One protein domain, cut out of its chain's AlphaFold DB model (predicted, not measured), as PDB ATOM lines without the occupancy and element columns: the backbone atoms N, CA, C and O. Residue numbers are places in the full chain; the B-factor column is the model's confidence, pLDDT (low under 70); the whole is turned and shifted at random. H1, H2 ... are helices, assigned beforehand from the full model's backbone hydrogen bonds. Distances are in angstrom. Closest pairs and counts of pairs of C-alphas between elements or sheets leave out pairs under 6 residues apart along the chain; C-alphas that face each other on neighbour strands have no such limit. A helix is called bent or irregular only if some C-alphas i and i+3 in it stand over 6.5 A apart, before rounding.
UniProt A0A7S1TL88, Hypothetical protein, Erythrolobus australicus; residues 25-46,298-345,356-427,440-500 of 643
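AT A GLANCE: This is residues 25 to 46, 298 to 345, 356 to 427 and 440 to 500 of the 643 residues of the protein "Hypothetical protein" of Erythrolobus australicus (UniProt A0A7S1TL88). A ball of helices is built round H4, with H5 beside it running the opposite way and H2 and the kinked H8 beside it running the same way. H9 crosses H5, the end of H5 at residues 365 to 369 packs on H10, H6 packs across H8, and the lone H1 lies over H3 at one end of the long axis. The printed part has 203 residues, with eleven named helices, H1 to H11 in order, and no named strand; its class is all helix, with packing part aligned, part crossed. It is compact, with a radius of gyration of the C-alphas of 16.7 A, and spans 50 by 38 by 35 A.

HOW THE PARTS SIT: H1, residues 26 to 46, is close to but not clearly touching H3, residues 314 to 321, with the C-alphas of Ala 39 and Pro 316 closest at 7.1 A. H2, residues 302 to 309, and H3 form a helical hairpin and only just touch, with 3 pairs of C-alphas within 8 A, Asp 303 and Ile 315 closest at 6.3 A. H4, residues 331 to 343, touches H5, residues 356 to 369, at a shallow tilt of 13 degrees, opposite ways; the closest C-alphas, of Ala 338 and Leu 363, are 5.2 A apart. The hub is H8, residues 407 to 427, touching five helices. Its residues 416 to 423 touch H2, Ser 304 and Ser 420 being closest, C-alphas 4.9 A apart. It touches H4, closest at the C-alphas of Asn 332 and Tyr 416, 6.1 A. H6, residues 371 to 380, touches H8 at a steep tilt of 51 degrees, closest at the C-alphas of Met 377 and Ala 417, 4.6 A. H7, residues 387 to 393, is close to but not clearly touching H9, residues 440 to 456, with C-alphas 393 and 449 closest at 7.6 A. H9 touches H5 at a steep tilt of 60 degrees, C-alphas 364 and 447 being closest at 5.4 A. H10, residues 460 to 479, touches H5 with residues 461 to 469 alone, C-alphas 369 and 469 being closest at 4.4 A. H11, residues 487 to 490, touches H8, C-alphas 415 and 487 being closest at 6.2 A. Every O i to N i+4 pair is within hydrogen-bond range in H1, H2, H3, H5, H7, H9 and H10, against 8 of 9 in H4, 4 of 6 in H6 and 14 of 17 in H8; H11 is too short for such a pair.

IN THESE COORDINATES: H1 begins at C-alpha 26 (-155.289, -154.828, -133.061) and is 30.4 A long. H4 measures 18.5 A, H5 20.0 A, H9 24.6 A and H10 28.7 A. H8, 30.4 A, has a kink of 48 degrees near residue 420 and is irregular, with C-alphas 419 and 422 7.3 A apart; H6, 15.8 A, is only just irregular, with C-alphas 372 and 375 6.6 A apart. H11 ends at C-alpha 490 (-130.808, -185.517, -144.424).

THE WHOLE: The C-alphas of Pro 26 and Ala 500, the two farthest apart, are 55.3 A apart. Three cuts leave out residues 47 to 297, 346 to 355 and 428 to 439, with C-alpha gaps of 25.5 A, 6.9 A and 6.3 A. The link from H7 to H8, 13 residues, is long. The mean pLDDT of the printed part is 76.0, and 58 residues are under 70, among them residues 25 to 46 and 491 to 500.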
ATOM      1  N   ASP A  25    -158.637-157.913-134.231       51.00
ATOM      2  CA  ASP A  25    -157.562-157.955-133.237       51.00
ATOM      3  C   ASP A  25    -156.439-156.945-133.572       51.00
ATOM      4  O   ASP A  25    -155.639-157.168-134.494       51.00
ATOM      5  N   PRO A  26    -156.321-155.830-132.823       39.66
ATOM      6  CA  PRO A  26    -155.289-154.828-133.061       39.66
ATOM      7  C   PRO A  26    -153.869-155.362-132.817       39.66
ATOM      8  O   PRO A  26    -152.919-154.795-133.358       39.66
ATOM      9  N   ALA A  27    -153.701-156.437-132.035       43.34
ATOM     10  CA  ALA A  27    -152.399-157.055-131.801       43.34
ATOM     11  C   ALA A  27    -151.923-157.840-133.030       43.34
ATOM     12  O   ALA A  27    -150.766-157.710-133.423       43.34
ATOM     13  N   PHE A  28    -152.822-158.578-133.685       41.44
ATOM     14  CA  PHE A  28    -152.521-159.319-134.911       41.44
ATOM     15  C   PHE A  28    -152.206-158.379-136.081       41.44
ATOM     16  O   PHE A  28    -151.206-158.550-136.777       41.44
ATOM     17  N   VAL A  29    -153.001-157.317-136.249       40.22
ATOM     18  CA  VAL A  29    -152.749-156.286-137.270       40.22
ATOM     19  C   VAL A  29    -151.406-155.593-137.029       40.22
ATOM     20  O   VAL A  29    -150.662-155.349-137.977       40.22
ATOM     21  N   LYS A  30    -151.053-155.320-135.768       43.66
ATOM     22  CA  LYS A  30    -149.746-154.766-135.405       43.66
ATOM     23  C   LYS A  30    -148.599-155.733-135.726       43.66
ATOM     24  O   LYS A  30    -147.625-155.290-136.321       43.66
ATOM     25  N   ASP A  31    -148.729-157.023-135.416       41.62
ATOM     26  CA  ASP A  31    -147.699-158.046-135.681       41.62
ATOM     27  C   ASP A  31    -147.449-158.212-137.197       41.62
ATOM     28  O   ASP A  31    -146.310-158.247-137.669       41.62
ATOM     29  N   VAL A  32    -148.518-158.193-138.004       41.44
ATOM     30  CA  VAL A  32    -148.435-158.220-139.476       41.44
ATOM     31  C   VAL A  32    -147.777-156.950-140.031       41.44
ATOM     32  O   VAL A  32    -146.934-157.029-140.928       41.44
ATOM     33  N   LEU A  33    -148.117-155.774-139.494       40.09
ATOM     34  CA  LEU A  33    -147.525-154.496-139.907       40.09
ATOM     35  C   LEU A  33    -146.052-154.370-139.498       40.09
ATOM     36  O   LEU A  33    -145.246-153.854-140.274       40.09
ATOM     37  N   GLU A  34    -145.680-154.864-138.319       44.97
ATOM     38  CA  GLU A  34    -144.289-154.934-137.869       44.97
ATOM     39  C   GLU A  34    -143.486-155.901-138.739       44.97
ATOM     40  O   GLU A  34    -142.379-155.568-139.157       44.97
ATOM     41  N   THR A  35    -144.081-157.027-139.139       42.41
ATOM     42  CA  THR A  35    -143.485-157.968-140.101       42.41
ATOM     43  C   THR A  35    -143.308-157.335-141.491       42.41
ATOM     44  O   THR A  35    -142.304-157.575-142.165       42.41
ATOM     45  N   PHE A  36    -144.237-156.474-141.922       41.62
ATOM     46  CA  PHE A  36    -144.137-155.737-143.186       41.62
ATOM     47  C   PHE A  36    -143.041-154.662-143.146       41.62
ATOM     48  O   PHE A  36    -142.207-154.580-144.053       41.62
ATOM     49  N   ALA A  37    -142.989-153.878-142.067       42.38
ATOM     50  CA  ALA A  37    -141.923-152.906-141.830       42.38
ATOM     51  C   ALA A  37    -140.553-153.595-141.737       42.38
ATOM     52  O   ALA A  37    -139.558-153.088-142.259       42.38
ATOM     53  N   TYR A  38    -140.519-154.787-141.139       44.00
ATOM     54  CA  TYR A  38    -139.346-155.638-141.026       44.00
ATOM     55  C   TYR A  38    -138.852-156.134-142.395       44.00
ATOM     56  O   TYR A  38    -137.684-155.930-142.726       44.00
ATOM     57  N   ALA A  39    -139.730-156.688-143.241       42.03
ATOM     58  CA  ALA A  39    -139.380-157.125-144.597       42.03
ATOM     59  C   ALA A  39    -138.877-155.963-145.476       42.03
ATOM     60  O   ALA A  39    -137.910-156.104-146.231       42.03
ATOM     61  N   GLN A  40    -139.487-154.782-145.333       37.00
ATOM     62  CA  GLN A  40    -139.100-153.580-146.067       37.00
ATOM     63  C   GLN A  40    -137.750-153.012-145.589       37.00
ATOM     64  O   GLN A  40    -136.919-152.623-146.412       37.00
ATOM     65  N   ALA A  41    -137.487-153.020-144.279       39.31
ATOM     66  CA  ALA A  41    -136.199-152.624-143.712       39.31
ATOM     67  C   ALA A  41    -135.065-153.584-144.122       39.31
ATOM     68  O   ALA A  41    -133.960-153.138-144.441       39.31
ATOM     69  N   LEU A  42    -135.350-154.889-144.197       43.88
ATOM     70  CA  LEU A  42    -134.409-155.913-144.664       43.88
ATOM     71  C   LEU A  42    -134.018-155.699-146.129       43.88
ATOM     72  O   LEU A  42    -132.826-155.662-146.444       43.88
ATOM     73  N   ALA A  43    -135.001-155.464-147.003       36.41
ATOM     74  CA  ALA A  43    -134.763-155.168-148.415       36.41
ATOM     75  C   ALA A  43    -133.915-153.896-148.613       36.41
ATOM     76  O   ALA A  43    -133.041-153.855-149.479       36.41
ATOM     77  N   LEU A  44    -134.121-152.867-147.784       34.72
ATOM     78  CA  LEU A  44    -133.348-151.621-147.838       34.72
ATOM     79  C   LEU A  44    -131.912-151.782-147.311       34.72
ATOM     80  O   LEU A  44    -130.990-151.168-147.854       34.72
ATOM     81  N   SER A  45    -131.698-152.630-146.300       38.31
ATOM     82  CA  SER A  45    -130.366-152.888-145.735       38.31
ATOM     83  C   SER A  45    -129.433-153.604-146.723       38.31
ATOM     84  O   SER A  45    -128.293-153.170-146.911       38.31
ATOM     85  N   GLN A  46    -129.933-154.599-147.466       37.16
ATOM     86  CA  GLN A  46    -129.136-155.336-148.456       37.16
ATOM     87  C   GLN A  46    -128.739-154.478-149.672       37.16
ATOM     88  O   GLN A  46    -127.679-154.682-150.263       37.16
ATOM     89  N   CYS A 298    -138.022-180.734-149.428       89.06
ATOM     90  CA  CYS A 298    -137.201-179.535-149.616       89.06
ATOM     91  C   CYS A 298    -137.575-178.400-148.649       89.06
ATOM     92  O   CYS A 298    -136.717-177.596-148.276       89.06
ATOM     93  N   LEU A 299    -138.834-178.336-148.203       91.00
ATOM     94  CA  LEU A 299    -139.285-177.379-147.192       91.00
ATOM     95  C   LEU A 299    -138.606-177.580-145.830       91.00
ATOM     96  O   LEU A 299    -138.570-176.637-145.044       91.00
ATOM     97  N   LEU A 300    -138.052-178.764-145.546       90.31
ATOM     98  CA  LEU A 300    -137.332-179.041-144.298       90.31
ATOM     99  C   LEU A 300    -135.884-178.527-144.305       90.31
ATOM    100  O   LEU A 300    -135.273-178.442-143.243       90.31
ATOM    101  N   SER A 301    -135.331-178.214-145.483       89.62
ATOM    102  CA  SER A 301    -133.936-177.779-145.647       89.62
ATOM    103  C   SER A 301    -133.778-176.363-146.202       89.62
ATOM    104  O   SER A 301    -132.734-175.740-145.997       89.62
ATOM    105  N   ILE A 302    -134.776-175.837-146.922       92.81
ATOM    106  CA  ILE A 302    -134.682-174.533-147.602       92.81
ATOM    107  C   ILE A 302    -134.383-173.372-146.648       92.81
ATOM    108  O   ILE A 302    -133.636-172.458-146.996       92.81
ATOM    109  N   ASP A 303    -134.938-173.413-145.444       91.75
ATOM    110  CA  ASP A 303    -134.758-172.408-144.403       91.75
ATOM    111  C   ASP A 303    -133.307-172.374-143.893       91.75
ATOM    112  O   ASP A 303    -132.667-171.321-143.844       91.75
ATOM    113  N   SER A 304    -132.742-173.546-143.623       89.81
ATOM    114  CA  SER A 304    -131.349-173.722-143.219       89.81
ATOM    115  C   SER A 304    -130.386-173.287-144.327       89.81
ATOM    116  O   SER A 304    -129.432-172.546-144.069       89.81
ATOM    117  N   LEU A 305    -130.676-173.650-145.582       91.12
ATOM    118  CA  LEU A 305    -129.914-173.195-146.746       91.12
ATOM    119  C   LEU A 305    -129.978-171.673-146.916       91.12
ATOM    120  O   LEU A 305    -128.954-171.058-147.214       91.12
ATOM    121  N   ALA A 306    -131.134-171.044-146.683       91.56
ATOM    122  CA  ALA A 306    -131.284-169.590-146.736       91.56
ATOM    123  C   ALA A 306    -130.412-168.893-145.678       91.56
ATOM    124  O   ALA A 306    -129.720-167.917-145.985       91.56
ATOM    125  N   HIS A 307    -130.362-169.435-144.456       89.44
ATOM    126  CA  HIS A 307    -129.474-168.931-143.409       89.44
ATOM    127  C   HIS A 307    -127.994-169.052-143.766       89.44
ATOM    128  O   HIS A 307    -127.234-168.117-143.512       89.44
ATOM    129  N   LEU A 308    -127.578-170.189-144.324       87.88
ATOM    130  CA  LEU A 308    -126.187-170.436-144.711       87.88
ATOM    131  C   LEU A 308    -125.778-169.618-145.946       87.88
ATOM    132  O   LEU A 308    -124.641-169.162-146.048       87.88
ATOM    133  N   ALA A 309    -126.717-169.368-146.859       88.00
ATOM    134  CA  ALA A 309    -126.550-168.480-148.004       88.00
ATOM    135  C   ALA A 309    -126.489-166.987-147.616       88.00
ATOM    136  O   ALA A 309    -126.050-166.165-148.429       88.00
ATOM    137  N   GLY A 310    -126.926-166.631-146.403       85.69
ATOM    138  CA  GLY A 310    -127.057-165.250-145.934       85.69
ATOM    139  C   GLY A 310    -128.267-164.504-146.512       85.69
ATOM    140  O   GLY A 310    -128.318-163.279-146.433       85.69
ATOM    141  N   ASP A 311    -129.229-165.216-147.104       86.81
ATOM    142  CA  ASP A 311    -130.457-164.641-147.665       86.81
ATOM    143  C   ASP A 311    -131.608-164.724-146.651       86.81
ATOM    144  O   ASP A 311    -132.565-165.483-146.795       86.81
ATOM    145  N   TYR A 312    -131.493-163.951-145.568       86.69
ATOM    146  CA  TYR A 312    -132.465-163.970-144.470       86.69
ATOM    147  C   TYR A 312    -133.846-163.430-144.873       86.69
ATOM    148  O   TYR A 312    -134.841-163.780-144.245       86.69
ATOM    149  N   ALA A 313    -133.920-162.606-145.926       86.56
ATOM    150  CA  ALA A 313    -135.169-162.039-146.439       86.56
ATOM    151  C   ALA A 313    -136.065-163.096-147.099       86.56
ATOM    152  O   ALA A 313    -137.286-162.926-147.155       86.56
ATOM    153  N   LEU A 314    -135.475-164.189-147.592       88.25
ATOM    154  CA  LEU A 314    -136.210-165.230-148.294       88.25
ATOM    155  C   LEU A 314    -137.250-165.909-147.395       88.25
ATOM    156  O   LEU A 314    -138.363-166.141-147.846       88.25
ATOM    157  N   ILE A 315    -136.923-166.181-146.128       89.25
ATOM    158  CA  ILE A 315    -137.805-166.898-145.191       89.25
ATOM    159  C   ILE A 315    -139.138-166.162-144.962       89.25
ATOM    160  O   ILE A 315    -140.177-166.746-145.268       89.25
ATOM    161  N   PRO A 316    -139.170-164.892-144.503       87.62
ATOM    162  CA  PRO A 316    -140.434-164.173-144.340       87.62
ATOM    163  C   PRO A 316    -141.159-163.963-145.676       87.62
ATOM    164  O   PRO A 316    -142.387-164.001-145.713       87.62
ATOM    165  N   THR A 317    -140.428-163.807-146.786       88.81
ATOM    166  CA  THR A 317    -141.041-163.691-148.121       88.81
ATOM    167  C   THR A 317    -141.740-164.996-148.527       88.81
ATOM    168  O   THR A 317    -142.848-164.958-149.060       88.81
ATOM    169  N   LEU A 318    -141.133-166.153-148.244       88.25
ATOM    170  CA  LEU A 318    -141.734-167.469-148.464       88.25
ATOM    171  C   LEU A 318    -142.960-167.671-147.577       88.25
ATOM    172  O   LEU A 318    -143.999-168.072-148.085       88.25
ATOM    173  N   MET A 319    -142.879-167.337-146.287       87.31
ATOM    174  CA  MET A 319    -144.014-167.478-145.364       87.31
ATOM    175  C   MET A 319    -145.238-166.652-145.785       87.31
ATOM    176  O   MET A 319    -146.362-167.053-145.506       87.31
ATOM    177  N   GLN A 320    -145.035-165.521-146.468       84.75
ATOM    178  CA  GLN A 320    -146.124-164.673-146.964       84.75
ATOM    179  C   GLN A 320    -146.639-165.086-148.349       84.75
ATOM    180  O   GLN A 320    -147.827-164.934-148.629       84.75
ATOM    181  N   GLY A 321    -145.747-165.540-149.234       81.56
ATOM    182  CA  GLY A 321    -146.055-165.771-150.648       81.56
ATOM    183  C   GLY A 321    -146.285-167.227-151.049       81.56
ATOM    184  O   GLY A 321    -146.726-167.465-152.172       81.56
ATOM    185  N   PHE A 322    -145.970-168.194-150.184       84.75
ATOM    186  CA  PHE A 322    -146.194-169.617-150.433       84.75
ATOM    187  C   PHE A 322    -147.548-170.034-149.848       84.75
ATOM    188  O   PHE A 322    -147.783-169.885-148.649       84.75
ATOM    189  N   HIS A 323    -148.458-170.521-150.693       81.31
ATOM    190  CA  HIS A 323    -149.854-170.785-150.309       81.31
ATOM    191  C   HIS A 323    -150.217-172.273-150.366       81.31
ATOM    192  O   HIS A 323    -151.245-172.690-149.834       81.31
ATOM    193  N   GLU A 324    -149.387-173.083-151.018       81.25
ATOM    194  CA  GLU A 324    -149.597-174.510-151.221       81.25
ATOM    195  C   GLU A 324    -149.538-175.277-149.892       81.25
ATOM    196  O   GLU A 324    -150.378-176.150-149.626       81.25
ATOM    197  N   ILE A 325    -148.574-174.896-149.045       84.94
ATOM    198  CA  ILE A 325    -148.361-175.412-147.692       84.94
ATOM    199  C   ILE A 325    -148.230-174.223-146.738       84.94
ATOM    200  O   ILE A 325    -147.469-173.292-146.981       84.94
ATOM    201  N   GLU A 326    -148.971-174.265-145.634       86.81
ATOM    202  CA  GLU A 326    -148.947-173.219-144.612       86.81
ATOM    203  C   GLU A 326    -147.654-173.328-143.797       86.81
ATOM    204  O   GLU A 326    -147.559-174.113-142.851       86.81
ATOM    205  N   LEU A 327    -146.645-172.539-144.180       88.38
ATOM    206  CA  LEU A 327    -145.306-172.594-143.586       88.38
ATOM    207  C   LEU A 327    -145.285-172.185-142.106       88.38
ATOM    208  O   LEU A 327    -144.443-172.666-141.358       88.38
ATOM    209  N   ASP A 328    -146.236-171.363-141.657       87.50
ATOM    210  CA  ASP A 328    -146.379-170.973-140.244       87.50
ATOM    211  C   ASP A 328    -146.662-172.169-139.315       87.50
ATOM    212  O   ASP A 328    -146.278-172.178-138.148       87.50
ATOM    213  N   LYS A 329    -147.278-173.229-139.850       88.06
ATOM    214  CA  LYS A 329    -147.585-174.456-139.101       88.06
ATOM    215  C   LYS A 329    -146.413-175.430-139.034       88.06
ATOM    216  O   LYS A 329    -146.515-176.477-138.395       88.06
ATOM    217  N   LEU A 330    -145.308-175.128-139.710       90.62
ATOM    218  CA  LEU A 330    -144.133-175.983-139.724       90.62
ATOM    219  C   LEU A 330    -143.144-175.552-138.626       90.62
ATOM    220  O   LEU A 330    -142.710-174.396-138.607       90.62
ATOM    221  N   PRO A 331    -142.726-176.474-137.733       90.50
ATOM    222  CA  PRO A 331    -141.822-176.138-136.634       90.50
ATOM    223  C   PRO A 331    -140.492-175.529-137.091       90.50
ATOM    224  O   PRO A 331    -139.981-174.609-136.457       90.50
ATOM    225  N   ASN A 332    -139.935-176.025-138.199       91.75
ATOM    226  CA  ASN A 332    -138.661-175.548-138.727       91.75
ATOM    227  C   ASN A 332    -138.746-174.082-139.180       91.75
ATOM    228  O   ASN A 332    -137.906-173.279-138.785       91.75
ATOM    229  N   PHE A 333    -139.809-173.690-139.889       92.31
ATOM    230  CA  PHE A 333    -140.011-172.300-140.312       92.31
ATOM    231  C   PHE A 333    -140.271-171.356-139.137       92.31
ATOM    232  O   PHE A 333    -139.756-170.237-139.141       92.31
ATOM    233  N   ALA A 334    -141.001-171.793-138.106       91.12
ATOM    234  CA  ALA A 334    -141.216-170.988-136.906       91.12
ATOM    235  C   ALA A 334    -139.887-170.642-136.207       91.12
ATOM    236  O   ALA A 334    -139.645-169.477-135.889       91.12
ATOM    237  N   LEU A 335    -138.980-171.612-136.038       91.12
ATOM    238  CA  LEU A 335    -137.655-171.350-135.459       91.12
ATOM    239  C   LEU A 335    -136.732-170.577-136.415       91.12
ATOM    240  O   LEU A 335    -136.059-169.634-135.997       91.12
ATOM    241  N   SER A 336    -136.714-170.939-137.695       91.94
ATOM    242  CA  SER A 336    -135.872-170.291-138.705       91.94
ATOM    243  C   SER A 336    -136.272-168.840-138.966       91.94
ATOM    244  O   SER A 336    -135.409-167.994-139.187       91.94
ATOM    245  N   SER A 337    -137.557-168.495-138.880       91.31
ATOM    246  CA  SER A 337    -138.011-167.102-138.982       91.31
ATOM    247  C   SER A 337    -137.449-166.238-137.848       91.31
ATOM    248  O   SER A 337    -136.912-165.159-138.110       91.31
ATOM    249  N   ALA A 338    -137.454-166.750-136.613       90.88
ATOM    250  CA  ALA A 338    -136.848-166.080-135.468       90.88
ATOM    251  C   ALA A 338    -135.318-165.983-135.602       90.88
ATOM    252  O   ALA A 338    -134.711-164.957-135.292       90.88
ATOM    253  N   LEU A 339    -134.663-167.027-136.119       89.62
ATOM    254  CA  LEU A 339    -133.225-166.979-136.384       89.62
ATOM    255  C   LEU A 339    -132.884-165.965-137.488       89.62
ATOM    256  O   LEU A 339    -131.867-165.276-137.399       89.62
ATOM    257  N   ALA A 340    -133.721-165.849-138.522       89.19
ATOM    258  CA  ALA A 340    -133.554-164.870-139.596       89.19
ATOM    259  C   ALA A 340    -133.665-163.457-139.030       89.19
ATOM    260  O   ALA A 340    -132.813-162.613-139.325       89.19
ATOM    261  N   SER A 341    -134.665-163.237-138.167       86.44
ATOM    262  CA  SER A 341    -134.876-161.952-137.515       86.44
ATOM    263  C   SER A 341    -133.702-161.529-136.663       86.44
ATOM    264  O   SER A 341    -133.185-160.422-136.835       86.44
ATOM    265  N   TRP A 342    -133.177-162.458-135.876       86.88
ATOM    266  CA  TRP A 342    -132.000-162.250-135.051       86.88
ATOM    267  C   TRP A 342    -130.708-162.013-135.852       86.88
ATOM    268  O   TRP A 342    -129.928-161.109-135.530       86.88
ATOM    269  N   LYS A 343    -130.468-162.780-136.923       83.81
ATOM    270  CA  LYS A 343    -129.265-162.633-137.764       83.81
ATOM    271  C   LYS A 343    -129.254-161.344-138.583       83.81
ATOM    272  O   LYS A 343    -128.178-160.813-138.849       83.81
ATOM    273  N   ALA A 344    -130.423-160.826-138.950       82.88
ATOM    274  CA  ALA A 344    -130.552-159.569-139.681       82.88
ATOM    275  C   ALA A 344    -130.412-158.316-138.791       82.88
ATOM    276  O   ALA A 344    -130.379-157.199-139.311       82.88
ATOM    277  N   LEU A 345    -130.330-158.463-137.461       82.00
ATOM    278  CA  LEU A 345    -130.236-157.327-136.541       82.00
ATOM    279  C   LEU A 345    -128.957-156.505-136.770       82.00
ATOM    280  O   LEU A 345    -127.856-157.062-136.644       82.00
ATOM    281  N   ALA A 356    -134.621-156.591-131.578       81.19
ATOM    282  CA  ALA A 356    -134.110-157.709-130.793       81.19
ATOM    283  C   ALA A 356    -135.204-158.302-129.900       81.19
ATOM    284  O   ALA A 356    -135.344-159.517-129.848       81.19
ATOM    285  N   GLU A 357    -136.024-157.461-129.270       85.81
ATOM    286  CA  GLU A 357    -137.168-157.919-128.478       85.81
ATOM    287  C   GLU A 357    -138.219-158.642-129.336       85.81
ATOM    288  O   GLU A 357    -138.776-159.655-128.906       85.81
ATOM    289  N   ALA A 358    -138.450-158.180-130.569       85.88
ATOM    290  CA  ALA A 358    -139.317-158.871-131.522       85.88
ATOM    291  C   ALA A 358    -138.764-160.260-131.888       85.88
ATOM    292  O   ALA A 358    -139.502-161.244-131.834       85.88
ATOM    293  N   ALA A 359    -137.463-160.368-132.181       87.38
ATOM    294  CA  ALA A 359    -136.809-161.650-132.460       87.38
ATOM    295  C   ALA A 359    -136.857-162.606-131.252       87.38
ATOM    296  O   ALA A 359    -137.162-163.791-131.402       87.38
ATOM    297  N   ASP A 360    -136.624-162.086-130.041       90.25
ATOM    298  CA  ASP A 360    -136.743-162.844-128.792       90.25
ATOM    299  C   ASP A 360    -138.165-163.386-128.614       90.25
ATOM    300  O   ASP A 360    -138.349-164.560-128.289       90.25
ATOM    301  N   SER A 361    -139.170-162.542-128.852       89.50
ATOM    302  CA  SER A 361    -140.587-162.891-128.706       89.50
ATOM    303  C   SER A 361    -141.031-163.926-129.742       89.50
ATOM    304  O   SER A 361    -141.754-164.861-129.397       89.50
ATOM    305  N   GLN A 362    -140.547-163.821-130.984       90.06
ATOM    306  CA  GLN A 362    -140.777-164.816-132.036       90.06
ATOM    307  C   GLN A 362    -140.198-166.183-131.657       90.06
ATOM    308  O   GLN A 362    -140.899-167.191-131.759       90.06
ATOM    309  N   LEU A 363    -138.958-166.232-131.153       92.06
ATOM    310  CA  LEU A 363    -138.344-167.495-130.735       92.06
ATOM    311  C   LEU A 363    -139.064-168.103-129.524       92.06
ATOM    312  O   LEU A 363    -139.311-169.307-129.489       92.06
ATOM    313  N   VAL A 364    -139.426-167.280-128.536       91.81
ATOM    314  CA  VAL A 364    -140.188-167.724-127.359       91.81
ATOM    315  C   VAL A 364    -141.536-168.310-127.783       91.81
ATOM    316  O   VAL A 364    -141.883-169.403-127.338       91.81
ATOM    317  N   ARG A 365    -142.262-167.647-128.693       90.81
ATOM    318  CA  ARG A 365    -143.520-168.150-129.263       90.81
ATOM    319  C   ARG A 365    -143.320-169.488-129.976       90.81
ATOM    320  O   ARG A 365    -144.042-170.433-129.678       90.81
ATOM    321  N   ALA A 366    -142.304-169.599-130.834       91.94
ATOM    322  CA  ALA A 366    -141.994-170.834-131.554       91.94
ATOM    323  C   ALA A 366    -141.676-172.006-130.606       91.94
ATOM    324  O   ALA A 366    -142.174-173.112-130.804       91.94
ATOM    325  N   LEU A 367    -140.902-171.762-129.543       91.25
ATOM    326  CA  LEU A 367    -140.561-172.770-128.534       91.25
ATOM    327  C   LEU A 367    -141.763-173.199-127.682       91.25
ATOM    328  O   LEU A 367    -141.833-174.356-127.272       91.25
ATOM    329  N   MET A 368    -142.711-172.295-127.422       89.62
ATOM    330  CA  MET A 368    -143.962-172.634-126.737       89.62
ATOM    331  C   MET A 368    -144.906-173.447-127.636       89.62
ATOM    332  O   MET A 368    -145.532-174.387-127.146       89.62
ATOM    333  N   SER A 369    -144.988-173.124-128.932       88.88
ATOM    334  CA  SER A 369    -145.793-173.878-129.906       88.88
ATOM    335  C   SER A 369    -145.205-175.259-130.204       88.88
ATOM    336  O   SER A 369    -145.943-176.236-130.346       88.88
ATOM    337  N   PHE A 370    -143.872-175.365-130.258       89.25
ATOM    338  CA  PHE A 370    -143.152-176.593-130.603       89.25
ATOM    339  C   PHE A 370    -142.053-176.947-129.583       89.25
ATOM    340  O   PHE A 370    -140.862-176.902-129.911       89.25
ATOM    341  N   PRO A 371    -142.417-177.377-128.358       88.12
ATOM    342  CA  PRO A 371    -141.437-177.721-127.323       88.12
ATOM    343  C   PRO A 371    -140.482-178.853-127.727       88.12
ATOM    344  O   PRO A 371    -139.345-178.910-127.269       88.12
ATOM    345  N   GLN A 372    -140.908-179.735-128.635       84.62
ATOM    346  CA  GLN A 372    -140.110-180.867-129.113       84.62
ATOM    347  C   GLN A 372    -138.823-180.494-129.856       84.62
ATOM    348  O   GLN A 372    -137.977-181.355-130.067       84.62
ATOM    349  N   MET A 373    -138.678-179.237-130.280       87.94
ATOM    350  CA  MET A 373    -137.540-178.792-131.085       87.94
ATOM    351  C   MET A 373    -136.263-178.611-130.256       87.94
ATOM    352  O   MET A 373    -135.167-178.807-130.774       87.94
ATOM    353  N   LEU A 374    -136.387-178.249-128.973       88.31
ATOM    354  CA  LEU A 374    -135.245-177.804-128.168       88.31
ATOM    355  C   LEU A 374    -134.219-178.918-127.922       88.31
ATOM    356  O   LEU A 374    -133.025-178.713-128.120       88.31
ATOM    357  N   ASP A 375    -134.676-180.090-127.486       84.81
ATOM    358  CA  ASP A 375    -133.799-181.195-127.087       84.81
ATOM    359  C   ASP A 375    -132.959-181.752-128.260       84.81
ATOM    360  O   ASP A 375    -131.732-181.812-128.122       84.81
ATOM    361  N   PRO A 376    -133.534-182.054-129.447       84.75
ATOM    362  CA  PRO A 376    -132.751-182.423-130.627       84.75
ATOM    363  C   PRO A 376    -131.726-181.360-131.036       84.75
ATOM    364  O   PRO A 376    -130.611-181.706-131.421       84.75
ATOM    365  N   MET A 377    -132.074-180.074-130.935       85.69
ATOM    366  CA  MET A 377    -131.178-178.979-131.309       85.69
ATOM    367  C   MET A 377    -129.985-178.829-130.368       85.69
ATOM    368  O   MET A 377    -128.865-178.652-130.844       85.69
ATOM    369  N   LEU A 378    -130.205-178.914-129.051       84.81
ATOM    370  CA  LEU A 378    -129.116-178.852-128.072       84.81
ATOM    371  C   LEU A 378    -128.137-180.012-128.288       84.81
ATOM    372  O   LEU A 378    -126.936-179.778-128.421       84.81
ATOM    373  N   ARG A 379    -128.661-181.235-128.475       83.12
ATOM    374  CA  ARG A 379    -127.841-182.415-128.792       83.12
ATOM    375  C   ARG A 379    -127.054-182.261-130.092       83.12
ATOM    376  O   ARG A 379    -125.890-182.636-130.142       83.12
ATOM    377  N   ALA A 380    -127.664-181.703-131.139       78.94
ATOM    378  CA  ALA A 380    -126.976-181.468-132.409       78.94
ATOM    379  C   ALA A 380    -125.861-180.410-132.307       78.94
ATOM    380  O   ALA A 380    -124.936-180.421-133.116       78.94
ATOM    381  N   CYS A 381    -125.925-179.516-131.318       75.38
ATOM    382  CA  CYS A 381    -124.897-178.511-131.039       75.38
ATOM    383  C   CYS A 381    -123.805-179.003-130.066       75.38
ATOM    384  O   CYS A 381    -123.075-178.176-129.526       75.38
ATOM    385  N   ASP A 382    -123.689-180.321-129.853       69.06
ATOM    386  CA  ASP A 382    -122.750-180.973-128.925       69.06
ATOM    387  C   ASP A 382    -122.911-180.538-127.455       69.06
ATOM    388  O   ASP A 382    -122.001-180.675-126.637       69.06
ATOM    389  N   GLU A 383    -124.089-180.036-127.092       65.81
ATOM    390  CA  GLU A 383    -124.461-179.814-125.705       65.81
ATOM    391  C   GLU A 383    -125.410-180.932-125.297       65.81
ATOM    392  O   GLU A 383    -126.556-180.953-125.733       65.81
ATOM    393  N   GLU A 384    -124.968-181.883-124.476       59.19
ATOM    394  CA  GLU A 384    -125.892-182.865-123.909       59.19
ATOM    395  C   GLU A 384    -126.758-182.168-122.852       59.19
ATOM    396  O   GLU A 384    -126.257-181.847-121.766       59.19
ATOM    397  N   PRO A 385    -128.058-181.909-123.101       61.56
ATOM    398  CA  PRO A 385    -128.915-181.503-122.011       61.56
ATOM    399  C   PRO A 385    -129.021-182.698-121.063       61.56
ATOM    400  O   PRO A 385    -129.621-183.720-121.399       61.56
ATOM    401  N   THR A 386    -128.448-182.604-119.861       60.38
ATOM    402  CA  THR A 386    -128.717-183.615-118.836       60.38
ATOM    403  C   THR A 386    -130.232-183.636-118.635       60.38
ATOM    404  O   THR A 386    -130.816-182.599-118.319       60.38
ATOM    405  N   ALA A 387    -130.893-184.782-118.815       65.31
ATOM    406  CA  ALA A 387    -132.352-184.891-118.684       65.31
ATOM    407  C   ALA A 387    -132.871-184.310-117.349       65.31
ATOM    408  O   ALA A 387    -133.980-183.784-117.277       65.31
ATOM    409  N   ALA A 388    -132.028-184.334-116.310       62.22
ATOM    410  CA  ALA A 388    -132.253-183.678-115.027       62.22
ATOM    411  C   ALA A 388    -132.339-182.138-115.110       62.22
ATOM    412  O   ALA A 388    -133.190-181.559-114.446       62.22
ATOM    413  N   VAL A 389    -131.515-181.474-115.928       70.25
ATOM    414  CA  VAL A 389    -131.525-180.009-116.122       70.25
ATOM    415  C   VAL A 389    -132.791-179.575-116.852       70.25
ATOM    416  O   VAL A 389    -133.453-178.639-116.411       70.25
ATOM    417  N   LEU A 390    -133.187-180.288-117.912       73.12
ATOM    418  CA  LEU A 390    -134.461-180.015-118.584       73.12
ATOM    419  C   LEU A 390    -135.642-180.248-117.636       73.12
ATOM    420  O   LEU A 390    -136.516-179.395-117.537       73.12
ATOM    421  N   ARG A 391    -135.643-181.346-116.872       67.19
ATOM    422  CA  ARG A 391    -136.717-181.645-115.914       67.19
ATOM    423  C   ARG A 391    -136.806-180.618-114.777       67.19
ATOM    424  O   ARG A 391    -137.910-180.242-114.393       67.19
ATOM    425  N   ALA A 392    -135.673-180.174-114.235       67.69
ATOM    426  CA  ALA A 392    -135.629-179.277-113.080       67.69
ATOM    427  C   ALA A 392    -135.820-177.799-113.458       67.69
ATOM    428  O   ALA A 392    -136.599-177.091-112.818       67.69
ATOM    429  N   GLU A 393    -135.127-177.317-114.493       69.19
ATOM    430  CA  GLU A 393    -135.172-175.904-114.885       69.19
ATOM    431  C   GLU A 393    -136.299-175.612-115.888       69.19
ATOM    432  O   GLU A 393    -136.870-174.518-115.865       69.19
ATOM    433  N   MET A 394    -136.642-176.570-116.761       76.69
ATOM    434  CA  MET A 394    -137.419-176.312-117.981       76.69
ATOM    435  C   MET A 394    -138.465-177.410-118.292       76.69
ATOM    436  O   MET A 394    -138.425-178.011-119.369       76.69
ATOM    437  N   PRO A 395    -139.442-177.660-117.396       75.12
ATOM    438  CA  PRO A 395    -140.348-178.812-117.489       75.12
ATOM    439  C   PRO A 395    -141.189-178.857-118.774       75.12
ATOM    440  O   PRO A 395    -141.597-179.936-119.180       75.12
ATOM    441  N   LEU A 396    -141.406-177.718-119.446       79.69
ATOM    442  CA  LEU A 396    -142.087-177.640-120.746       79.69
ATOM    443  C   LEU A 396    -141.387-178.452-121.851       79.69
ATOM    444  O   LEU A 396    -142.046-178.982-122.739       79.69
ATOM    445  N   PHE A 397    -140.056-178.501-121.819       80.12
ATOM    446  CA  PHE A 397    -139.237-179.147-122.848       80.12
ATOM    447  C   PHE A 397    -138.805-180.555-122.447       80.12
ATOM    448  O   PHE A 397    -138.230-181.285-123.254       80.12
ATOM    449  N   TRP A 398    -139.060-180.936-121.194       76.44
ATOM    450  CA  TRP A 398    -138.889-182.305-120.755       76.44
ATOM    451  C   TRP A 398    -140.033-183.156-121.318       76.44
ATOM    452  O   TRP A 398    -141.200-182.790-121.221       76.44
ATOM    453  N   ARG A 399    -139.679-184.295-121.914       68.62
ATOM    454  CA  ARG A 399    -140.625-185.309-122.384       68.62
ATOM    455  C   ARG A 399    -140.457-186.583-121.576       68.62
ATOM    456  O   ARG A 399    -139.327-186.970-121.261       68.62
ATOM    457  N   ASP A 400    -141.579-187.222-121.276       61.06
ATOM    458  CA  ASP A 400    -141.580-188.574-120.739       61.06
ATOM    459  C   ASP A 400    -141.156-189.554-121.852       61.06
ATOM    460  O   ASP A 400    -141.693-189.475-122.958       61.06
ATOM    461  N   PRO A 401    -140.183-190.456-121.617       60.47
ATOM    462  CA  PRO A 401    -139.836-191.514-122.566       60.47
ATOM    463  C   PRO A 401    -141.007-192.423-122.969       60.47
ATOM    464  O   PRO A 401    -140.915-193.076-124.004       60.47
ATOM    465  N   TYR A 402    -142.065-192.490-122.152       55.84
ATOM    466  CA  TYR A 402    -143.217-193.372-122.357       55.84
ATOM    467  C   TYR A 402    -144.441-192.684-122.984       55.84
ATOM    468  O   TYR A 402    -145.429-193.360-123.259       55.84
ATOM    469  N   ASP A 403    -144.395-191.370-123.223       65.94
ATOM    470  CA  ASP A 403    -145.445-190.674-123.978       65.94
ATOM    471  C   ASP A 403    -145.387-191.101-125.449       65.94
ATOM    472  O   ASP A 403    -144.313-191.042-126.049       65.94
ATOM    473  N   GLU A 404    -146.520-191.483-126.058       54.94
ATOM    474  CA  GLU A 404    -146.575-191.797-127.493       54.94
ATOM    475  C   GLU A 404    -146.250-190.536-128.312       54.94
ATOM    476  O   GLU A 404    -147.059-189.601-128.380       54.94
ATOM    477  N   PRO A 405    -145.065-190.452-128.942       60.06
ATOM    478  CA  PRO A 405    -144.694-189.258-129.671       60.06
ATOM    479  C   PRO A 405    -145.446-189.231-130.999       60.06
ATOM    480  O   PRO A 405    -145.550-190.248-131.678       60.06
ATOM    481  N   ASP A 406    -145.875-188.046-131.444       68.56
ATOM    482  CA  ASP A 406    -146.169-187.842-132.863       68.56
ATOM    483  C   ASP A 406    -144.868-188.073-133.658       68.56
ATOM    484  O   ASP A 406    -143.974-187.213-133.628       68.56
ATOM    485  N   PRO A 407    -144.731-189.195-134.391       78.94
ATOM    486  CA  PRO A 407    -143.444-189.598-134.956       78.94
ATOM    487  C   PRO A 407    -142.971-188.618-136.036       78.94
ATOM    488  O   PRO A 407    -141.774-188.435-136.245       78.94
ATOM    489  N   ILE A 408    -143.912-187.942-136.700       82.62
ATOM    490  CA  ILE A 408    -143.637-186.993-137.784       82.62
ATOM    491  C   ILE A 408    -143.019-185.700-137.241       82.62
ATOM    492  O   ILE A 408    -142.038-185.209-137.790       82.62
ATOM    493  N   LEU A 409    -143.551-185.151-136.147       83.56
ATOM    494  CA  LEU A 409    -143.033-183.905-135.571       83.56
ATOM    495  C   LEU A 409    -141.662-184.098-134.927       83.56
ATOM    496  O   LEU A 409    -140.817-183.213-135.034       83.56
ATOM    497  N   ASP A 410    -141.435-185.250-134.294       82.81
ATOM    498  CA  ASP A 410    -140.114-185.609-133.774       82.81
ATOM    499  C   ASP A 410    -139.099-185.774-134.913       82.81
ATOM    500  O   ASP A 410    -137.971-185.284-134.833       82.81
ATOM    501  N   ARG A 411    -139.525-186.380-136.029       83.69
ATOM    502  CA  ARG A 411    -138.706-186.490-137.238       83.69
ATOM    503  C   ARG A 411    -138.340-185.116-137.799       83.69
ATOM    504  O   ARG A 411    -137.160-184.881-138.035       83.69
ATOM    505  N   ILE A 412    -139.303-184.203-137.953       87.19
ATOM    506  CA  ILE A 412    -139.049-182.822-138.409       87.19
ATOM    507  C   ILE A 412    -138.060-182.118-137.474       87.19
ATOM    508  O   ILE A 412    -137.120-181.486-137.950       87.19
ATOM    509  N   ALA A 413    -138.225-182.268-136.156       87.62
ATOM    510  CA  ALA A 413    -137.321-181.678-135.173       87.62
ATOM    511  C   ALA A 413    -135.880-182.186-135.316       87.62
ATOM    512  O   ALA A 413    -134.937-181.395-135.300       87.62
ATOM    513  N   ARG A 414    -135.699-183.497-135.515       86.00
ATOM    514  CA  ARG A 414    -134.381-184.107-135.743       86.00
ATOM    515  C   ARG A 414    -133.769-183.695-137.079       86.00
ATOM    516  O   ARG A 414    -132.592-183.353-137.100       86.00
ATOM    517  N   VAL A 415    -134.546-183.691-138.169       87.00
ATOM    518  CA  VAL A 415    -134.075-183.206-139.481       87.00
ATOM    519  C   VAL A 415    -133.608-181.762-139.355       87.00
ATOM    520  O   VAL A 415    -132.483-181.448-139.733       87.00
ATOM    521  N   TYR A 416    -134.429-180.901-138.750       90.25
ATOM    522  CA  TYR A 416    -134.073-179.506-138.540       90.25
ATOM    523  C   TYR A 416    -132.791-179.360-137.722       90.25
ATOM    524  O   TYR A 416    -131.913-178.592-138.100       90.25
ATOM    525  N   ALA A 417    -132.641-180.114-136.632       88.25
ATOM    526  CA  ALA A 417    -131.439-180.072-135.805       88.25
ATOM    527  C   ALA A 417    -130.170-180.464-136.586       88.25
ATOM    528  O   ALA A 417    -129.135-179.821-136.424       88.25
ATOM    529  N   ILE A 418    -130.255-181.469-137.466       85.25
ATOM    530  CA  ILE A 418    -129.139-181.905-138.318       85.25
ATOM    531  C   ILE A 418    -128.787-180.827-139.351       85.25
ATOM    532  O   ILE A 418    -127.640-180.385-139.414       85.25
ATOM    533  N   VAL A 419    -129.770-180.383-140.139       86.50
ATOM    534  CA  VAL A 419    -129.541-179.489-141.289       86.50
ATOM    535  C   VAL A 419    -129.208-178.065-140.833       86.50
ATOM    536  O   VAL A 419    -128.323-177.409-141.383       86.50
ATOM    537  N   SER A 420    -129.865-177.572-139.780       88.38
ATOM    538  CA  SER A 420    -129.657-176.205-139.293       88.38
ATOM    539  C   SER A 420    -128.426-176.056-138.396       88.38
ATOM    540  O   SER A 420    -128.041-174.920-138.111       88.38
ATOM    541  N   ARG A 421    -127.756-177.148-137.984       87.00
ATOM    542  CA  ARG A 421    -126.606-177.125-137.052       87.00
ATOM    543  C   ARG A 421    -125.594-176.039-137.408       87.00
ATOM    544  O   ARG A 421    -125.295-175.173-136.590       87.00
ATOM    545  N   ALA A 422    -125.123-176.039-138.654       85.12
ATOM    546  CA  ALA A 422    -124.142-175.068-139.132       85.12
ATOM    547  C   ALA A 422    -124.672-173.623-139.078       85.12
ATOM    548  O   ALA A 422    -123.918-172.688-138.813       85.12
ATOM    549  N   ALA A 423    -125.972-173.406-139.294       85.44
ATOM    550  CA  ALA A 423    -126.567-172.080-139.204       85.44
ATOM    551  C   ALA A 423    -126.563-171.550-137.760       85.44
ATOM    552  O   ALA A 423    -126.346-170.350-137.571       85.44
ATOM    553  N   TRP A 424    -126.759-172.409-136.761       84.62
ATOM    554  CA  TRP A 424    -126.737-172.027-135.346       84.62
ATOM    555  C   TRP A 424    -125.308-171.829-134.814       84.62
ATOM    556  O   TRP A 424    -125.063-170.876-134.075       84.62
ATOM    557  N   THR A 425    -124.333-172.634-135.251       81.12
ATOM    558  CA  THR A 425    -122.930-172.528-134.796       81.12
ATOM    559  C   THR A 425    -122.144-171.400-135.479       81.12
ATOM    560  O   THR A 425    -121.344-170.711-134.839       81.12
ATOM    561  N   ASN A 426    -122.386-171.156-136.775       63.88
ATOM    562  CA  ASN A 426    -121.639-170.173-137.577       63.88
ATOM    563  C   ASN A 426    -122.003-168.706-137.272       63.88
ATOM    564  O   ASN A 426    -121.485-167.793-137.915       63.88
ATOM    565  N   ALA A 427    -122.846-168.443-136.267       52.44
ATOM    566  CA  ALA A 427    -123.092-167.093-135.748       52.44
ATOM    567  C   ALA A 427    -121.830-166.425-135.143       52.44
ATOM    568  O   ALA A 427    -121.817-165.218-134.903       52.44
ATOM    569  N   ALA A 440    -125.627-167.672-130.616       84.50
ATOM    570  CA  ALA A 440    -126.997-168.068-130.928       84.50
ATOM    571  C   ALA A 440    -127.511-169.168-129.985       84.50
ATOM    572  O   ALA A 440    -128.704-169.202-129.685       84.50
ATOM    573  N   ILE A 441    -126.628-170.029-129.471       84.88
ATOM    574  CA  ILE A 441    -126.991-171.118-128.555       84.88
ATOM    575  C   ILE A 441    -127.297-170.539-127.172       84.88
ATOM    576  O   ILE A 441    -128.323-170.855-126.564       84.88
ATOM    577  N   ALA A 442    -126.464-169.612-126.690       85.06
ATOM    578  CA  ALA A 442    -126.755-168.882-125.456       85.06
ATOM    579  C   ALA A 442    -128.066-168.084-125.561       85.06
ATOM    580  O   ALA A 442    -128.839-168.017-124.602       85.06
ATOM    581  N   TRP A 443    -128.345-167.495-126.728       88.12
ATOM    582  CA  TRP A 443    -129.624-166.844-127.002       88.12
ATOM    583  C   TRP A 443    -130.802-167.827-126.942       88.12
ATOM    584  O   TRP A 443    -131.743-167.571-126.189       88.12
ATOM    585  N   LEU A 444    -130.699-168.984-127.606       88.94
ATOM    586  CA  LEU A 444    -131.705-170.050-127.572       88.94
ATOM    587  C   LEU A 444    -132.029-170.491-126.139       88.94
ATOM    588  O   LEU A 444    -133.198-170.537-125.759       88.94
ATOM    589  N   LYS A 445    -131.007-170.733-125.307       86.75
ATOM    590  CA  LYS A 445    -131.182-171.100-123.890       86.75
ATOM    591  C   LYS A 445    -131.937-170.039-123.094       86.75
ATOM    592  O   LYS A 445    -132.808-170.378-122.296       86.75
ATOM    593  N   ARG A 446    -131.624-168.755-123.295       89.00
ATOM    594  CA  ARG A 446    -132.323-167.653-122.608       89.00
ATOM    595  C   ARG A 446    -133.794-167.584-123.010       89.00
ATOM    596  O   ARG A 446    -134.649-167.500-122.132       89.00
ATOM    597  N   CYS A 447    -134.091-167.675-124.306       89.50
ATOM    598  CA  CYS A 447    -135.469-167.702-124.800       89.50
ATOM    599  C   CYS A 447    -136.228-168.929-124.287       89.50
ATOM    600  O   CYS A 447    -137.369-168.808-123.849       89.50
ATOM    601  N   ALA A 448    -135.581-170.091-124.243       88.19
ATOM    602  CA  ALA A 448    -136.181-171.296-123.697       88.19
ATOM    603  C   ALA A 448    -136.492-171.146-122.189       88.19
ATOM    604  O   ALA A 448    -137.564-171.557-121.746       88.19
ATOM    605  N   LYS A 449    -135.617-170.511-121.389       87.69
ATOM    606  CA  LYS A 449    -135.892-170.239-119.960       87.69
ATOM    607  C   LYS A 449    -137.101-169.322-119.786       87.69
ATOM    608  O   LYS A 449    -137.997-169.639-119.008       87.69
ATOM    609  N   ARG A 450    -137.184-168.258-120.589       87.94
ATOM    610  CA  ARG A 450    -138.347-167.359-120.621       87.94
ATOM    611  C   ARG A 450    -139.636-168.094-121.014       87.94
ATOM    612  O   ARG A 450    -140.661-167.909-120.368       87.94
ATOM    613  N   ALA A 451    -139.590-168.971-122.018       88.06
ATOM    614  CA  ALA A 451    -140.734-169.801-122.405       88.06
ATOM    615  C   ALA A 451    -141.174-170.751-121.271       88.06
ATOM    616  O   ALA A 451    -142.367-170.895-121.002       88.06
ATOM    617  N   ALA A 452    -140.222-171.355-120.552       86.69
ATOM    618  CA  ALA A 452    -140.517-172.195-119.393       86.69
ATOM    619  C   ALA A 452    -141.160-171.395-118.243       86.69
ATOM    620  O   ALA A 452    -142.083-171.891-117.597       86.69
ATOM    621  N   GLU A 453    -140.739-170.153-118.001       86.31
ATOM    622  CA  GLU A 453    -141.373-169.262-117.020       86.31
ATOM    623  C   GLU A 453    -142.813-168.895-117.409       86.31
ATOM    624  O   GLU A 453    -143.717-169.002-116.578       86.31
ATOM    625  N   LEU A 454    -143.053-168.556-118.681       85.56
ATOM    626  CA  LEU A 454    -144.395-168.266-119.209       85.56
ATOM    627  C   LEU A 454    -145.336-169.480-119.139       85.56
ATOM    628  O   LEU A 454    -146.539-169.328-118.924       85.56
ATOM    629  N   SER A 455    -144.790-170.695-119.255       83.31
ATOM    630  CA  SER A 455    -145.569-171.927-119.072       83.31
ATOM    631  C   SER A 455    -146.037-172.119-117.624       83.31
ATOM    632  O   SER A 455    -147.167-172.550-117.391       83.31
ATOM    633  N   LYS A 456    -145.208-171.733-116.639       83.50
ATOM    634  CA  LYS A 456    -145.549-171.810-115.209       83.50
ATOM    635  C   LYS A 456    -146.640-170.809-114.842       83.50
ATOM    636  O   LYS A 456    -147.529-171.141-114.064       83.50
ATOM    637  N   SER A 457    -146.597-169.605-115.415       81.75
ATOM    638  CA  SER A 457    -147.617-168.576-115.187       81.75
ATOM    639  C   SER A 457    -148.919-168.818-115.959       81.75
ATOM    640  O   SER A 457    -149.885-168.094-115.725       81.75
ATOM    641  N   ARG A 458    -148.968-169.827-116.853       77.56
ATOM    642  CA  ARG A 458    -150.087-170.086-117.783       77.56
ATOM    643  C   ARG A 458    -150.578-168.800-118.453       77.56
ATOM    644  O   ARG A 458    -151.779-168.545-118.538       77.56
ATOM    645  N   ALA A 459    -149.634-167.977-118.904       79.94
ATOM    646  CA  ALA A 459    -149.950-166.734-119.587       79.94
ATOM    647  C   ALA A 459    -150.844-166.993-120.813       79.94
ATOM    648  O   ALA A 459    -150.772-168.051-121.444       79.94
ATOM    649  N   GLN A 460    -151.660-166.008-121.193       83.25
ATOM    650  CA  GLN A 460    -152.512-166.100-122.385       83.25
ATOM    651  C   GLN A 460    -151.693-166.410-123.651       83.25
ATOM    652  O   GLN A 460    -152.125-167.194-124.492       83.25
ATOM    653  N   GLU A 461    -150.475-165.870-123.735       81.75
ATOM    654  CA  GLU A 461    -149.510-166.151-124.804       81.75
ATOM    655  C   GLU A 461    -149.139-167.639-124.893       81.75
ATOM    656  O   GLU A 461    -149.043-168.189-125.988       81.75
ATOM    657  N   PHE A 462    -148.976-168.310-123.751       85.19
ATOM    658  CA  PHE A 462    -148.660-169.735-123.700       85.19
ATOM    659  C   PHE A 462    -149.838-170.594-124.175       85.19
ATOM    660  O   PHE A 462    -149.644-171.546-124.930       85.19
ATOM    661  N   LEU A 463    -151.066-170.242-123.781       85.06
ATOM    662  CA  LEU A 463    -152.273-170.941-124.234       85.06
ATOM    663  C   LEU A 463    -152.486-170.781-125.744       85.06
ATOM    664  O   LEU A 463    -152.800-171.755-126.426       85.06
ATOM    665  N   ALA A 464    -152.267-169.574-126.274       85.81
ATOM    666  CA  ALA A 464    -152.332-169.312-127.708       85.81
ATOM    667  C   ALA A 464    -151.271-170.115-128.482       85.81
ATOM    668  O   ALA A 464    -151.587-170.738-129.496       85.81
ATOM    669  N   ALA A 465    -150.037-170.170-127.973       85.12
ATOM    670  CA  ALA A 465    -148.964-170.957-128.574       85.12
ATOM    671  C   ALA A 465    -149.259-172.469-128.546       85.12
ATOM    672  O   ALA A 465    -149.083-173.147-129.554       85.12
ATOM    673  N   GLN A 466    -149.797-173.009-127.445       84.38
ATOM    674  CA  GLN A 466    -150.227-174.412-127.406       84.38
ATOM    675  C   GLN A 466    -151.348-174.716-128.405       84.38
ATOM    676  O   GLN A 466    -151.316-175.757-129.062       84.38
ATOM    677  N   ALA A 467    -152.332-173.821-128.533       86.06
ATOM    678  CA  ALA A 467    -153.403-173.978-129.510       86.06
ATOM    679  C   ALA A 467    -152.842-174.013-130.941       86.06
ATOM    680  O   ALA A 467    -153.190-174.905-131.714       86.06
ATOM    681  N   HIS A 468    -151.913-173.109-131.263       87.12
ATOM    682  CA  HIS A 468    -151.203-173.099-132.545       87.12
ATOM    683  C   HIS A 468    -150.410-174.391-132.782       87.12
ATOM    684  O   HIS A 468    -150.517-174.990-133.855       87.12
ATOM    685  N   GLY A 469    -149.695-174.879-131.764       85.06
ATOM    686  CA  GLY A 469    -148.993-176.159-131.808       85.06
ATOM    687  C   GLY A 469    -149.931-177.318-132.149       85.06
ATOM    688  O   GLY A 469    -149.632-178.097-133.051       85.06
ATOM    689  N   ASN A 470    -151.100-177.396-131.502       86.19
ATOM    690  CA  ASN A 470    -152.107-178.436-131.747       86.19
ATOM    691  C   ASN A 470    -152.692-178.369-133.167       86.19
ATOM    692  O   ASN A 470    -152.711-179.383-133.866       86.19
ATOM    693  N   VAL A 471    -153.081-177.175-133.628       88.75
ATOM    694  CA  VAL A 471    -153.567-176.952-135.003       88.75
ATOM    695  C   VAL A 471    -152.510-177.357-136.030       88.75
ATOM    696  O   VAL A 471    -152.825-177.957-137.059       88.75
ATOM    697  N   SER A 472    -151.243-177.066-135.744       87.69
ATOM    698  CA  SER A 472    -150.116-177.447-136.591       87.69
ATOM    699  C   SER A 472    -149.949-178.967-136.675       87.69
ATOM    700  O   SER A 472    -149.760-179.504-137.770       87.69
ATOM    701  N   ARG A 473    -150.100-179.688-135.550       86.56
ATOM    702  CA  ARG A 473    -150.057-181.165-135.533       86.56
ATOM    703  C   ARG A 473    -151.157-181.762-136.409       86.56
ATOM    704  O   ARG A 473    -150.888-182.628-137.242       86.56
ATOM    705  N   GLU A 474    -152.385-181.276-136.248       86.44
ATOM    706  CA  GLU A 474    -153.538-181.736-137.027       86.44
ATOM    707  C   GLU A 474    -153.375-181.433-138.518       86.44
ATOM    708  O   GLU A 474    -153.657-182.287-139.357       86.44
ATOM    709  N   TYR A 475    -152.866-180.248-138.861       89.25
ATOM    710  CA  TYR A 475    -152.614-179.854-140.245       89.25
ATOM    711  C   TYR A 475    -151.633-180.802-140.947       89.25
ATOM    712  O   TYR A 475    -151.947-181.328-142.020       89.25
ATOM    713  N   ILE A 476    -150.480-181.066-140.323       86.56
ATOM    714  CA  ILE A 476    -149.447-181.960-140.869       86.56
ATOM    715  C   ILE A 476    -150.007-183.377-141.038       86.56
ATOM    716  O   ILE A 476    -149.831-183.993-142.095       86.56
ATOM    717  N   ARG A 477    -150.749-183.872-140.037       85.06
ATOM    718  CA  ARG A 477    -151.371-185.202-140.063       85.06
ATOM    719  C   ARG A 477    -152.414-185.332-141.178       85.06
ATOM    720  O   ARG A 477    -152.386-186.311-141.920       85.06
ATOM    721  N   ASN A 478    -153.296-184.345-141.332       87.25
ATOM    722  CA  ASN A 478    -154.387-184.372-142.311       87.25
ATOM    723  C   ASN A 478    -153.889-184.269-143.757       87.25
ATOM    724  O   ASN A 478    -154.450-184.902-144.653       87.25
ATOM    725  N   ARG A 479    -152.833-183.485-143.994       83.69
ATOM    726  CA  ARG A 479    -152.199-183.361-145.315       83.69
ATOM    727  C   ARG A 479    -151.281-184.543-145.647       83.69
ATOM    728  O   ARG A 479    -150.972-184.742-146.817       83.69
ATOM    729  N   GLY A 480    -150.860-185.325-144.648       81.56
ATOM    730  CA  GLY A 480    -149.916-186.429-144.828       81.56
ATOM    731  C   GLY A 480    -148.512-185.964-145.229       81.56
ATOM    732  O   GLY A 480    -147.807-186.698-145.918       81.56
ATOM    733  N   LEU A 481    -148.123-184.745-144.835       81.56
ATOM    734  CA  LEU A 481    -146.823-184.165-145.183       81.56
ATOM    735  C   LEU A 481    -145.686-184.932-144.498       81.56
ATOM    736  O   LEU A 481    -145.811-185.346-143.345       81.56
ATOM    737  N   PHE A 482    -144.571-185.099-145.212       79.69
ATOM    738  CA  PHE A 482    -143.315-185.683-144.712       79.69
ATOM    739  C   PHE A 482    -143.409-187.115-144.158       79.69
ATOM    740  O   PHE A 482    -142.480-187.583-143.499       79.69
ATOM    741  N   ARG A 483    -144.496-187.846-144.443       72.62
ATOM    742  CA  ARG A 483    -144.643-189.255-144.041       72.62
ATOM    743  C   ARG A 483    -143.533-190.134-144.627       72.62
ATOM    744  O   ARG A 483    -142.973-190.966-143.914       72.62
ATOM    745  N   ASP A 484    -143.202-189.880-145.890       67.56
ATOM    746  CA  ASP A 484    -142.255-190.667-146.686       67.56
ATOM    747  C   ASP A 484    -140.827-190.086-146.652       67.56
ATOM    748  O   ASP A 484    -139.959-190.531-147.395       67.56
ATOM    749  N   VAL A 485    -140.569-189.089-145.798       69.12
ATOM    750  CA  VAL A 485    -139.244-188.474-145.630       69.12
ATOM    751  C   VAL A 485    -138.460-189.191-144.534       69.12
ATOM    752  O   VAL A 485    -138.987-189.363-143.436       69.12
ATOM    753  N   TYR A 486    -137.198-189.554-144.783       66.81
ATOM    754  CA  TYR A 486    -136.361-190.306-143.841       66.81
ATOM    755  C   TYR A 486    -135.232-189.468-143.260       66.81
ATOM    756  O   TYR A 486    -134.649-188.621-143.927       66.81
ATOM    757  N   LEU A 487    -134.868-189.752-142.006       67.88
ATOM    758  CA  LEU A 487    -133.731-189.096-141.351       67.88
ATOM    759  C   LEU A 487    -132.414-189.361-142.089       67.88
ATOM    760  O   LEU A 487    -131.579-188.466-142.195       67.88
ATOM    761  N   SER A 488    -132.251-190.567-142.641       66.94
ATOM    762  CA  SER A 488    -131.077-190.974-143.421       66.94
ATOM    763  C   SER A 488    -130.879-190.163-144.694       66.94
ATOM    764  O   SER A 488    -129.766-190.123-145.216       66.94
ATOM    765  N   ASP A 489    -131.940-189.533-145.202       69.25
ATOM    766  CA  ASP A 489    -131.828-188.681-146.372       69.25
ATOM    767  C   ASP A 489    -131.154-187.361-146.035       69.25
ATOM    768  O   ASP A 489    -130.404-186.873-146.864       69.25
ATOM    769  N   PHE A 490    -131.352-186.817-144.833       73.19
ATOM    770  CA  PHE A 490    -130.808-185.517-144.424       73.19
ATOM    771  C   PHE A 490    -129.539-185.629-143.562       73.19
ATOM    772  O   PHE A 490    -128.834-184.638-143.385       73.19
ATOM    773  N   GLY A 491    -129.241-186.815-143.024       62.88
ATOM    774  CA  GLY A 491    -128.043-187.088-142.228       62.88
ATOM    775  C   GLY A 491    -126.848-187.595-143.041       62.88
ATOM    776  O   GLY A 491    -126.996-188.283-144.054       62.88
ATOM    777  N   ASP A 492    -125.636-187.313-142.556       53.97
ATOM    778  CA  ASP A 492    -124.414-187.944-143.057       53.97
ATOM    779  C   ASP A 492    -124.453-189.445-142.718       53.97
ATOM    780  O   ASP A 492    -124.129-189.858-141.605       53.97
ATOM    781  N   ALA A 493    -124.794-190.288-143.698       44.75
ATOM    782  CA  ALA A 493    -124.758-191.755-143.595       44.75
ATOM    783  C   ALA A 493    -123.345-192.348-143.361       44.75
ATOM    784  O   ALA A 493    -123.129-193.539-143.565       44.75
ATOM    785  N   ALA A 494    -122.374-191.524-142.958       36.69
ATOM    786  CA  ALA A 494    -121.055-191.943-142.501       36.69
ATOM    787  C   ALA A 494    -121.017-192.220-140.985       36.69
ATOM    788  O   ALA A 494    -120.097-192.887-140.515       36.69
ATOM    789  N   ALA A 495    -121.999-191.745-140.211       36.03
ATOM    790  CA  ALA A 495    -122.077-192.000-138.776       36.03
ATOM    791  C   ALA A 495    -123.003-193.189-138.480       36.03
ATOM    792  O   ALA A 495    -124.122-193.013-138.017       36.03
ATOM    793  N   ASN A 496    -122.461-194.389-138.710       34.09
ATOM    794  CA  ASN A 496    -122.955-195.695-138.264       34.09
ATOM    795  C   ASN A 496    -124.293-196.170-138.871       34.09
ATOM    796  O   ASN A 496    -125.205-195.402-139.127       34.09
ATOM    797  N   HIS A 497    -124.395-197.490-139.054       31.11
ATOM    798  CA  HIS A 497    -125.530-198.256-139.597       31.11
ATOM    799  C   HIS A 497    -125.621-198.278-141.141       31.11
ATOM    800  O   HIS A 497    -126.102-197.349-141.786       31.11
ATOM    801  N   LEU A 498    -125.216-199.411-141.738       30.70
ATOM    802  CA  LEU A 498    -125.797-199.859-143.009       30.70
ATOM    803  C   LEU A 498    -127.327-199.860-142.822       30.70
ATOM    804  O   LEU A 498    -127.787-200.498-141.871       30.70
ATOM    805  N   PRO A 499    -128.134-199.213-143.678       32.53
ATOM    806  CA  PRO A 499    -129.553-199.530-143.696       32.53
ATOM    807  C   PRO A 499    -129.686-201.019-144.041       32.53
ATOM    808  O   PRO A 499    -129.122-201.481-145.033       32.53
ATOM    809  N   ALA A 500    -130.425-201.768-143.221       33.03
ATOM    810  CA  ALA A 500    -130.670-203.206-143.384       33.03
ATOM    811  C   ALA A 500    -131.335-203.579-144.731       33.03
ATOM    812  O   ALA A 500    -131.450-204.751-145.071       33.03
TER     813      ALA A 500